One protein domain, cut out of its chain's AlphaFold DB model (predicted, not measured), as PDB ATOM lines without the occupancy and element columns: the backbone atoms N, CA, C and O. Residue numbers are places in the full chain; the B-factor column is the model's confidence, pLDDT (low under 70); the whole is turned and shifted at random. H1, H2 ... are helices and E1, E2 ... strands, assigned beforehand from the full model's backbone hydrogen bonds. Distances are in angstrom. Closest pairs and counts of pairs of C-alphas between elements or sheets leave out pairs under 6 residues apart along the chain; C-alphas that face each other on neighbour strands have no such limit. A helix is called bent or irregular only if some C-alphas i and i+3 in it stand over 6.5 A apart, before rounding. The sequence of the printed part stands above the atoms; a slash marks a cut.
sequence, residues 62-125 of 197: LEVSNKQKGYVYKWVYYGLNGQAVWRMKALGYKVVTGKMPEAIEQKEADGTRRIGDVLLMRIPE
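AT A GLANCE: This is residues 62 to 125 of the 197 residues of an uncharacterized protein of Thorarchaeota archaeon (strain OWC) (UniProt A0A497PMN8). There is little regular structure: a two-stranded antiparallel ribbon, E1 and E2, has the single helix H1 packed near it, and the long unnamed stretch 91 to 117 loops out from H1 and returns to E2. Short antiparallel pairings tie residues 94 to 95 and 114 to 115 to E2. The printed part has 64 residues, in the order E1, H1, E2, mixed in class, with 25 in named elements. It is compact, with a radius of gyration of the C-alphas of 10.8 A and spans of 29 by 27 by 19 A.

HOW THE PARTS SIT: E1, residues 71 to 77, and E2, residues 118 to 124, are antiparallel neighbours at 153 degrees; N 74 and O 121 are 2.9 A apart, within hydrogen-bond range. H1, residues 80 to 90, comes closest to E1 at the C-alphas of Val 76 and Val 85, 6.1 A apart. In H1, 5 of 7 O i to N i+4 pairs are within hydrogen-bond range.

IN THESE COORDINATES: E1 begins at C-alpha 71 (10.727, 25.096, 5.994) and spans 19.1 A. H1 spans 17.0 A and is irregular, C-alphas 81 and 84 being 8.6 A apart. E2 spans 20.0 A, ending at C-alpha 124 (8.638, 21.355, 7.329).

THE WHOLE: The C-alphas farthest apart, of Lys 69 and Leu 80, are 31.2 A apart. The printed part has no cut. The link E1 to H1 is tight; H1 to E2 is long. No printed residue is under 70 in pLDDT.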
ATOM      1  N   LEU A  62      11.761  41.182  11.494       76.06
ATOM      2  CA  LEU A  62      11.101  39.875  11.522       76.06
ATOM      3  C   LEU A  62      11.469  39.004  10.315       76.06
ATOM      4  O   LEU A  62      11.103  37.822  10.272       76.06
ATOM      5  N   GLU A  63      12.190  39.539   9.333       81.44
ATOM      6  CA  GLU A  63      12.674  38.731   8.232       81.44
ATOM      7  C   GLU A  63      13.801  37.792   8.690       81.44
ATOM      8  O   GLU A  63      14.741  38.160   9.388       81.44
ATOM      9  N   VAL A  64      13.700  36.523   8.294       85.69
ATOM     10  CA  VAL A  64      14.758  35.532   8.515       85.69
ATOM     11  C   VAL A  64      15.619  35.522   7.250       85.69
ATOM     12  O   VAL A  64      15.144  35.080   6.207       85.69
ATOM     13  N   SER A  65      16.853  36.015   7.318       82.81
ATOM     14  CA  SER A  65      17.752  36.124   6.156       82.81
ATOM     15  C   SER A  65      18.218  34.750   5.644       82.81
ATOM     16  O   SER A  65      18.118  34.438   4.461       82.81
ATOM     17  N   ASN A  66      18.639  33.866   6.553       85.81
ATOM     18  CA  ASN A  66      19.228  32.559   6.243       85.81
ATOM     19  C   ASN A  66      18.192  31.422   6.160       85.81
ATOM     20  O   ASN A  66      18.472  30.300   6.581       85.81
ATOM     21  N   LYS A  67      16.978  31.689   5.656       88.62
ATOM     22  CA  LYS A  67      15.888  30.689   5.573       88.62
ATOM     23  C   LYS A  67      16.333  29.430   4.821       88.62
ATOM     24  O   LYS A  67      16.752  29.484   3.667       88.62
ATOM     25  N   GLN A  68      16.160  28.265   5.446       90.62
ATOM     26  CA  GLN A  68      16.329  26.979   4.779       90.62
ATOM     27  C   GLN A  68      15.131  26.677   3.874       90.62
ATOM     28  O   GLN A  68      13.969  26.811   4.265       90.62
ATOM     29  N   LYS A  69      15.417  26.193   2.662       90.81
ATOM     30  CA  LYS A  69      14.389  25.756   1.712       90.81
ATOM     31  C   LYS A  69      13.591  24.575   2.281       90.81
ATOM     32  O   LYS A  69      14.161  23.650   2.856       90.81
ATOM     33  N   GLY A  70      12.272  24.591   2.084       92.31
ATOM     34  CA  GLY A  70      11.367  23.530   2.541       92.31
ATOM     35  C   GLY A  70      10.940  23.640   4.007       92.31
ATOM     36  O   GLY A  70      10.328  22.704   4.528       92.31
ATOM     37  N   TYR A  71      11.230  24.766   4.665       94.25
ATOM     38  CA  TYR A  71      10.727  25.096   5.994       94.25
ATOM     39  C   TYR A  71       9.898  26.377   5.963       94.25
ATOM     40  O   TYR A  71      10.196  27.320   5.235       94.25
ATOM     41  N   VAL A  72       8.859  26.403   6.791       93.06
ATOM     42  CA  VAL A  72       8.049  27.591   7.062       93.06
ATOM     43  C   VAL A  72       8.413  28.103   8.444       93.06
ATOM     44  O   VAL A  72       8.509  27.319   9.392       93.06
ATOM     45  N   TYR A  73       8.604  29.413   8.548       92.88
ATOM     46  CA  TYR A  73       9.038  30.091   9.763       92.88
ATOM     47  C   TYR A  73       7.902  30.904  10.355       92.88
ATOM     48  O   TYR A  73       7.090  31.477   9.633       92.88
ATOM     49  N   LYS A  74       7.859  30.959  11.683       92.06
ATOM     50  CA  LYS A  74       6.891  31.765  12.410       92.06
ATOM     51  C   LYS A  74       7.513  32.291  13.693       92.06
ATOM     52  O   LYS A  74       8.066  31.517  14.474       92.06
ATOM     53  N   TRP A  75       7.374  33.592  13.909       92.06
ATOM     54  CA  TRP A  75       7.636  34.218  15.197       92.06
ATOM     55  C   TRP A  75       6.465  33.936  16.130       92.06
ATOM     56  O   TRP A  75       5.305  34.167  15.784       92.06
ATOM     57  N   VAL A  76       6.764  33.360  17.287       92.19
ATOM     58  CA  VAL A  76       5.765  32.932  18.264       92.19
ATOM     59  C   VAL A  76       6.055  33.625  19.579       92.19
ATOM     60  O   VAL A  76       7.177  33.570  20.073       92.19
ATOM     61  N   TYR A  77       5.038  34.264  20.147       91.44
ATOM     62  CA  TYR A  77       5.145  34.919  21.444       91.44
ATOM     63  C   TYR A  77       5.551  33.909  22.528       91.44
ATOM     64  O   TYR A  77       4.941  32.848  22.669       91.44
ATOM     65  N   TYR A  78       6.608  34.228  23.261       86.38
ATOM     66  CA  TYR A  78       7.192  33.414  24.320       86.38
ATOM     67  C   TYR A  78       6.781  33.883  25.726       86.38
ATOM     68  O   TYR A  78       6.985  33.149  26.694       86.38
ATOM     69  N   GLY A  79       6.137  35.047  25.860       83.50
ATOM     70  CA  GLY A  79       5.587  35.481  27.145       83.50
ATOM     71  C   GLY A  79       4.521  34.527  27.708       83.50
ATOM     72  O   GLY A  79       4.101  33.563  27.059       83.50
ATOM     73  N   LEU A  80       4.096  34.773  28.955       80.44
ATOM     74  CA  LEU A  80       3.163  33.911  29.703       80.44
ATOM     75  C   LEU A  80       3.639  32.445  29.788       80.44
ATOM     76  O   LEU A  80       2.907  31.514  29.445       80.44
ATOM     77  N   ASN A  81       4.883  32.227  30.225       82.25
ATOM     78  CA  ASN A  81       5.500  30.896  30.365       82.25
ATOM     79  C   ASN A  81       5.558  30.079  29.053       82.25
ATOM     80  O   ASN A  81       5.592  28.846  29.077       82.25
ATOM     81  N   GLY A  82       5.544  30.743  27.892       85.38
ATOM     82  CA  GLY A  82       5.710  30.098  26.592       85.38
ATOM     83  C   GLY A  82       4.529  29.233  26.143       85.38
ATOM     84  O   GLY A  82       4.715  28.352  25.302       85.38
ATOM     85  N   GLN A  83       3.312  29.448  26.657       90.12
ATOM     86  CA  GLN A  83       2.126  28.658  26.276       90.12
ATOM     87  C   GLN A  83       1.910  28.591  24.756       90.12
ATOM     88  O   GLN A  83       1.616  27.526  24.206       90.12
ATOM     89  N   ALA A  84       2.099  29.713  24.056       90.69
ATOM     90  CA  ALA A  84       1.975  29.745  22.602       90.69
ATOM     91  C   ALA A  84       3.069  28.907  21.918       90.69
ATOM     92  O   ALA A  84       2.773  28.179  20.970       90.69
ATOM     93  N   VAL A  85       4.299  28.910  22.438       91.38
ATOM     94  CA  VAL A  85       5.385  28.046  21.945       91.38
ATOM     95  C   VAL A  85       5.045  26.568  22.144       91.38
ATOM     96  O   VAL A  85       5.235  25.772  21.223       91.38
ATOM     97  N   TRP A  86       4.481  26.182  23.291       93.00
ATOM     98  CA  TRP A  86       4.037  24.804  23.540       93.00
ATOM     99  C   TRP A  86       2.921  24.362  22.595       93.00
ATOM    100  O   TRP A  86       2.978  23.263  22.043       93.00
ATOM    101  N   ARG A  87       1.946  25.239  22.336       91.25
ATOM    102  CA  ARG A  87       0.886  24.980  21.356       91.25
ATOM    103  C   ARG A  87       1.456  24.756  19.955       91.25
ATOM    104  O   ARG A  87       1.056  23.818  19.273       91.25
ATOM    105  N   MET A  88       2.408  25.584  19.535       92.62
ATOM    106  CA  MET A  88       3.053  25.443  18.228       92.62
ATOM    107  C   MET A  88       3.933  24.184  18.162       92.62
ATOM    108  O   MET A  88       3.924  23.489  17.146       92.62
ATOM    109  N   LYS A  89       4.617  23.813  19.255       93.25
ATOM    110  CA  LYS A  89       5.330  22.528  19.365       93.25
ATOM    111  C   LYS A  89       4.399  21.330  19.191       93.25
ATOM    112  O   LYS A  89       4.750  20.404  18.468       93.25
ATOM    113  N   ALA A  90       3.209  21.362  19.793       91.75
ATOM    114  CA  ALA A  90       2.206  20.309  19.624       91.75
ATOM    115  C   ALA A  90       1.720  20.182  18.166       91.75
ATOM    116  O   ALA A  90       1.371  19.092  17.722       91.75
ATOM    117  N   LEU A  91       1.756  21.277  17.400       89.75
ATOM    118  CA  LEU A  91       1.491  21.280  15.958       89.75
ATOM    119  C   LEU A  91       2.685  20.793  15.114       89.75
ATOM    120  O   LEU A  91       2.564  20.693  13.899       89.75
ATOM    121  N   GLY A  92       3.831  20.482  15.722       91.31
ATOM    122  CA  GLY A  92       5.025  19.988  15.030       91.31
ATOM    123  C   GLY A  92       6.078  21.053  14.720       91.31
ATOM    124  O   GLY A  92       7.094  20.742  14.097       91.31
ATOM    125  N   TYR A  93       5.890  22.296  15.174       94.06
ATOM    126  CA  TYR A  93       6.916  23.326  15.032       94.06
ATOM    127  C   TYR A  93       8.095  23.060  15.973       94.06
ATOM    128  O   TYR A  93       7.936  22.693  17.138       94.06
ATOM    129  N   LYS A  94       9.306  23.305  15.480       93.44
ATOM    130  CA  LYS A  94      10.561  23.191  16.223       93.44
ATOM    131  C   LYS A  94      11.150  24.573  16.455       93.44
ATOM    132  O   LYS A  94      11.135  25.411  15.559       93.44
ATOM    133  N   VAL A  95      11.692  24.799  17.647       92.69
ATOM    134  CA  VAL A  95      12.405  26.042  17.962       92.69
ATOM    135  C   VAL A  95      13.692  26.110  17.147       92.69
ATOM    136  O   VAL A  95      14.423  25.118  17.053       92.69
ATOM    137  N   VAL A  96      13.958  27.272  16.557       91.62
ATOM    138  CA  VAL A  96      15.210  27.536  15.847       91.62
ATOM    139  C   VAL A  96      16.324  27.741  16.874       91.62
ATOM    140  O   VAL A  96      16.237  28.628  17.722       91.62
ATOM    141  N   THR A  97      17.349  26.883  16.832       90.62
ATOM    142  CA  THR A  97      18.419  26.850  17.842       90.62
ATOM    143  C   THR A  97      19.812  26.673  17.251       90.62
ATOM    144  O   THR A  97      20.029  25.901  16.319       90.62
ATOM    145  N   GLY A  98      20.781  27.321  17.891       80.50
ATOM    146  CA  GLY A  98      22.160  26.885  18.039       80.50
ATOM    147  C   GLY A  98      22.942  26.740  16.743       80.50
ATOM    148  O   GLY A  98      23.670  27.652  16.359       80.50
ATOM    149  N   LYS A  99      22.853  25.535  16.172       81.19
ATOM    150  CA  LYS A  99      23.588  25.057  14.990       81.19
ATOM    151  C   LYS A  99      22.790  25.205  13.694       81.19
ATOM    152  O   LYS A  99      23.299  24.909  12.619       81.19
ATOM    153  N   MET A 100      21.523  25.593  13.797       87.44
ATOM    154  CA  MET A 100      20.688  25.900  12.645       87.44
ATOM    155  C   MET A 100      21.200  27.205  12.008       87.44
ATOM    156  O   MET A 100      21.438  28.160  12.748       87.44
ATOM    157  N   PRO A 101      21.398  27.280  10.680       85.00
ATOM    158  CA  PRO A 101      21.911  28.489  10.023       85.00
ATOM    159  C   PRO A 101      20.993  29.697  10.227       85.00
ATOM    160  O   PRO A 101      21.453  30.835  10.281       85.00
ATOM    161  N   GLU A 102      19.701  29.453  10.435       86.38
ATOM    162  CA  GLU A 102      18.721  30.488  10.745       86.38
ATOM    163  C   GLU A 102      18.896  31.049  12.159       86.38
ATOM    164  O   GLU A 102      18.343  32.096  12.453       86.38
ATOM    165  N   ALA A 103      19.628  30.372  13.047       83.88
ATOM    166  CA  ALA A 103      19.794  30.769  14.443       83.88
ATOM    167  C   ALA A 103      21.002  31.684  14.689       83.88
ATOM    168  O   ALA A 103      21.244  32.028  15.838       83.88
ATOM    169  N   ILE A 104      21.799  32.006  13.663       81.19
ATOM    170  CA  ILE A 104      23.046  32.778  13.817       81.19
ATOM    171  C   ILE A 104      22.746  34.232  14.202       81.19
ATOM    172  O   ILE A 104      23.415  34.802  15.061       81.19
ATOM    173  N   GLU A 105      21.723  34.817  13.590       78.81
ATOM    174  CA  GLU A 105      21.277  36.174  13.895       78.81
ATOM    175  C   GLU A 105      20.411  36.192  15.153       78.81
ATOM    176  O   GLU A 105      19.567  35.311  15.330       78.81
ATOM    177  N   GLN A 106      20.588  37.220  15.991       79.19
ATOM    178  CA  GLN A 106      19.779  37.448  17.202       79.19
ATOM    179  C   GLN A 106      19.682  36.199  18.095       79.19
ATOM    180  O   GLN A 106      18.629  35.839  18.630       79.19
ATOM    181  N   LYS A 107      20.812  35.499  18.202       83.44
ATOM    182  CA  LYS A 107      20.985  34.335  19.057       83.44
ATOM    183  C   LYS A 107      21.172  34.793  20.497       83.44
ATOM    184  O   LYS A 107      22.116  35.524  20.786       83.44
ATOM    185  N   GLU A 108      20.322  34.326  21.397       83.25
ATOM    186  CA  GLU A 108      20.537  34.530  22.829       83.25
ATOM    187  C   GLU A 108      21.572  33.553  23.402       83.25
ATOM    188  O   GLU A 108      21.981  32.583  22.757       83.25
ATOM    189  N   ALA A 109      21.993  33.801  24.646       80.12
ATOM    190  CA  ALA A 109      22.957  32.966  25.366       80.12
ATOM    191  C   ALA A 109      22.504  31.498  25.498       80.12
ATOM    192  O   ALA A 109      23.334  30.592  25.517       80.12
ATOM    193  N   ASP A 110      21.194  31.249  25.523       81.75
ATOM    194  CA  ASP A 110      20.616  29.901  25.541       81.75
ATOM    195  C   ASP A 110      20.625  29.204  24.166       81.75
ATOM    196  O   ASP A 110      20.233  28.043  24.019       81.75
ATOM    197  N   GLY A 111      21.089  29.914  23.139       83.62
ATOM    198  CA  GLY A 111      21.202  29.441  21.775       83.62
ATOM    199  C   GLY A 111      19.905  29.487  20.979       83.62
ATOM    200  O   GLY A 111      19.902  28.985  19.857       83.62
ATOM    201  N   THR A 112      18.815  30.052  21.493       88.94
ATOM    202  CA  THR A 112      17.574  30.245  20.730       88.94
ATOM    203  C   THR A 112      17.598  31.577  19.974       88.94
ATOM    204  O   THR A 112      18.247  32.528  20.405       88.94
ATOM    205  N   ARG A 113      16.907  31.658  18.828       88.75
ATOM    206  CA  ARG A 113      16.734  32.930  18.101       88.75
ATOM    207  C   ARG A 113      15.489  33.665  18.603       88.75
ATOM    208  O   ARG A 113      14.380  33.128  18.483       88.75
ATOM    209  N   ARG A 114      15.676  34.874  19.146       87.50
ATOM    210  CA  ARG A 114      14.617  35.690  19.770       87.50
ATOM    211  C   ARG A 114      14.725  37.163  19.398       87.50
ATOM    212  O   ARG A 114      15.817  37.677  19.190       87.50
ATOM    213  N   ILE A 115      13.579  37.835  19.373       87.44
ATOM    214  CA  ILE A 115      13.470  39.294  19.271       87.44
ATOM    215  C   ILE A 115      12.489  39.734  20.353       87.44
ATOM    216  O   ILE A 115      11.296  39.463  20.237       87.44
ATOM    217  N   GLY A 116      12.971  40.381  21.416       85.31
ATOM    218  CA  GLY A 116      12.124  40.713  22.567       85.31
ATOM    219  C   GLY A 116      11.378  39.476  23.087       85.31
ATOM    220  O   GLY A 116      11.990  38.443  23.351       85.31
ATOM    221  N   ASP A 117      10.047  39.552  23.147       87.00
ATOM    222  CA  ASP A 117       9.193  38.468  23.649       87.00
ATOM    223  C   ASP A 117       8.766  37.443  22.585       87.00
ATOM    224  O   ASP A 117       7.903  36.605  22.854       87.00
ATOM    225  N   VAL A 118       9.299  37.488  21.363       90.25
ATOM    226  CA  VAL A 118       8.990  36.500  20.316       90.25
ATOM    227  C   VAL A 118      10.180  35.606  20.008       90.25
ATOM    228  O   VAL A 118      11.334  36.024  19.956       90.25
ATOM    229  N   LEU A 119       9.869  34.338  19.764       91.88
ATOM    230  CA  LEU A 119      10.822  33.268  19.530       91.88
ATOM    231  C   LEU A 119      10.564  32.633  18.164       91.88
ATOM    232  O   LEU A 119       9.420  32.342  17.798       91.88
ATOM    233  N   LEU A 120      11.634  32.418  17.402       93.50
ATOM    234  CA  LEU A 120      11.525  31.876  16.055       93.50
ATOM    235  C   LEU A 120      11.325  30.359  16.089       93.50
ATOM    236  O   LEU A 120      12.121  29.600  16.652       93.50
ATOM    237  N   MET A 121      10.276  29.898  15.418       95.19
ATOM    238  CA  MET A 121       9.999  28.483  15.214       95.19
ATOM    239  C   MET A 121       9.921  28.150  13.727       95.19
ATOM    240  O   MET A 121       9.553  28.989  12.907       95.19
ATOM    241  N   ARG A 122      10.235  26.901  13.380       94.69
ATOM    242  CA  ARG A 122      10.169  26.373  12.016       94.69
ATOM    243  C   ARG A 122       9.445  25.036  11.948       94.69
ATOM    244  O   ARG A 122       9.505  24.245  12.886       94.69
ATOM    245  N   ILE A 123       8.818  24.747  10.819       95.56
ATOM    246  CA  ILE A 123       8.175  23.458  10.528       95.56
ATOM    247  C   ILE A 123       8.465  23.061   9.073       95.56
ATOM    248  O   ILE A 123       8.602  23.955   8.236       95.56
ATOM    249  N   PRO A 124       8.573  21.765   8.727       95.69
ATOM    250  CA  PRO A 124       8.638  21.355   7.329       95.69
ATOM    251  C   PRO A 124       7.417  21.844   6.542       95.69
ATOM    252  O   PRO A 124       6.276  21.673   6.974       95.69
ATOM    253  N   GLU A 125       7.641  22.384   5.348       94.06
ATOM    254  CA  GLU A 125       6.600  22.978   4.499       94.06
ATOM    255  C   GLU A 125       5.463  21.992   4.190       94.06
ATOM    256  O   GLU A 125       4.287  22.351   4.201       94.06
TER     257      GLU A 125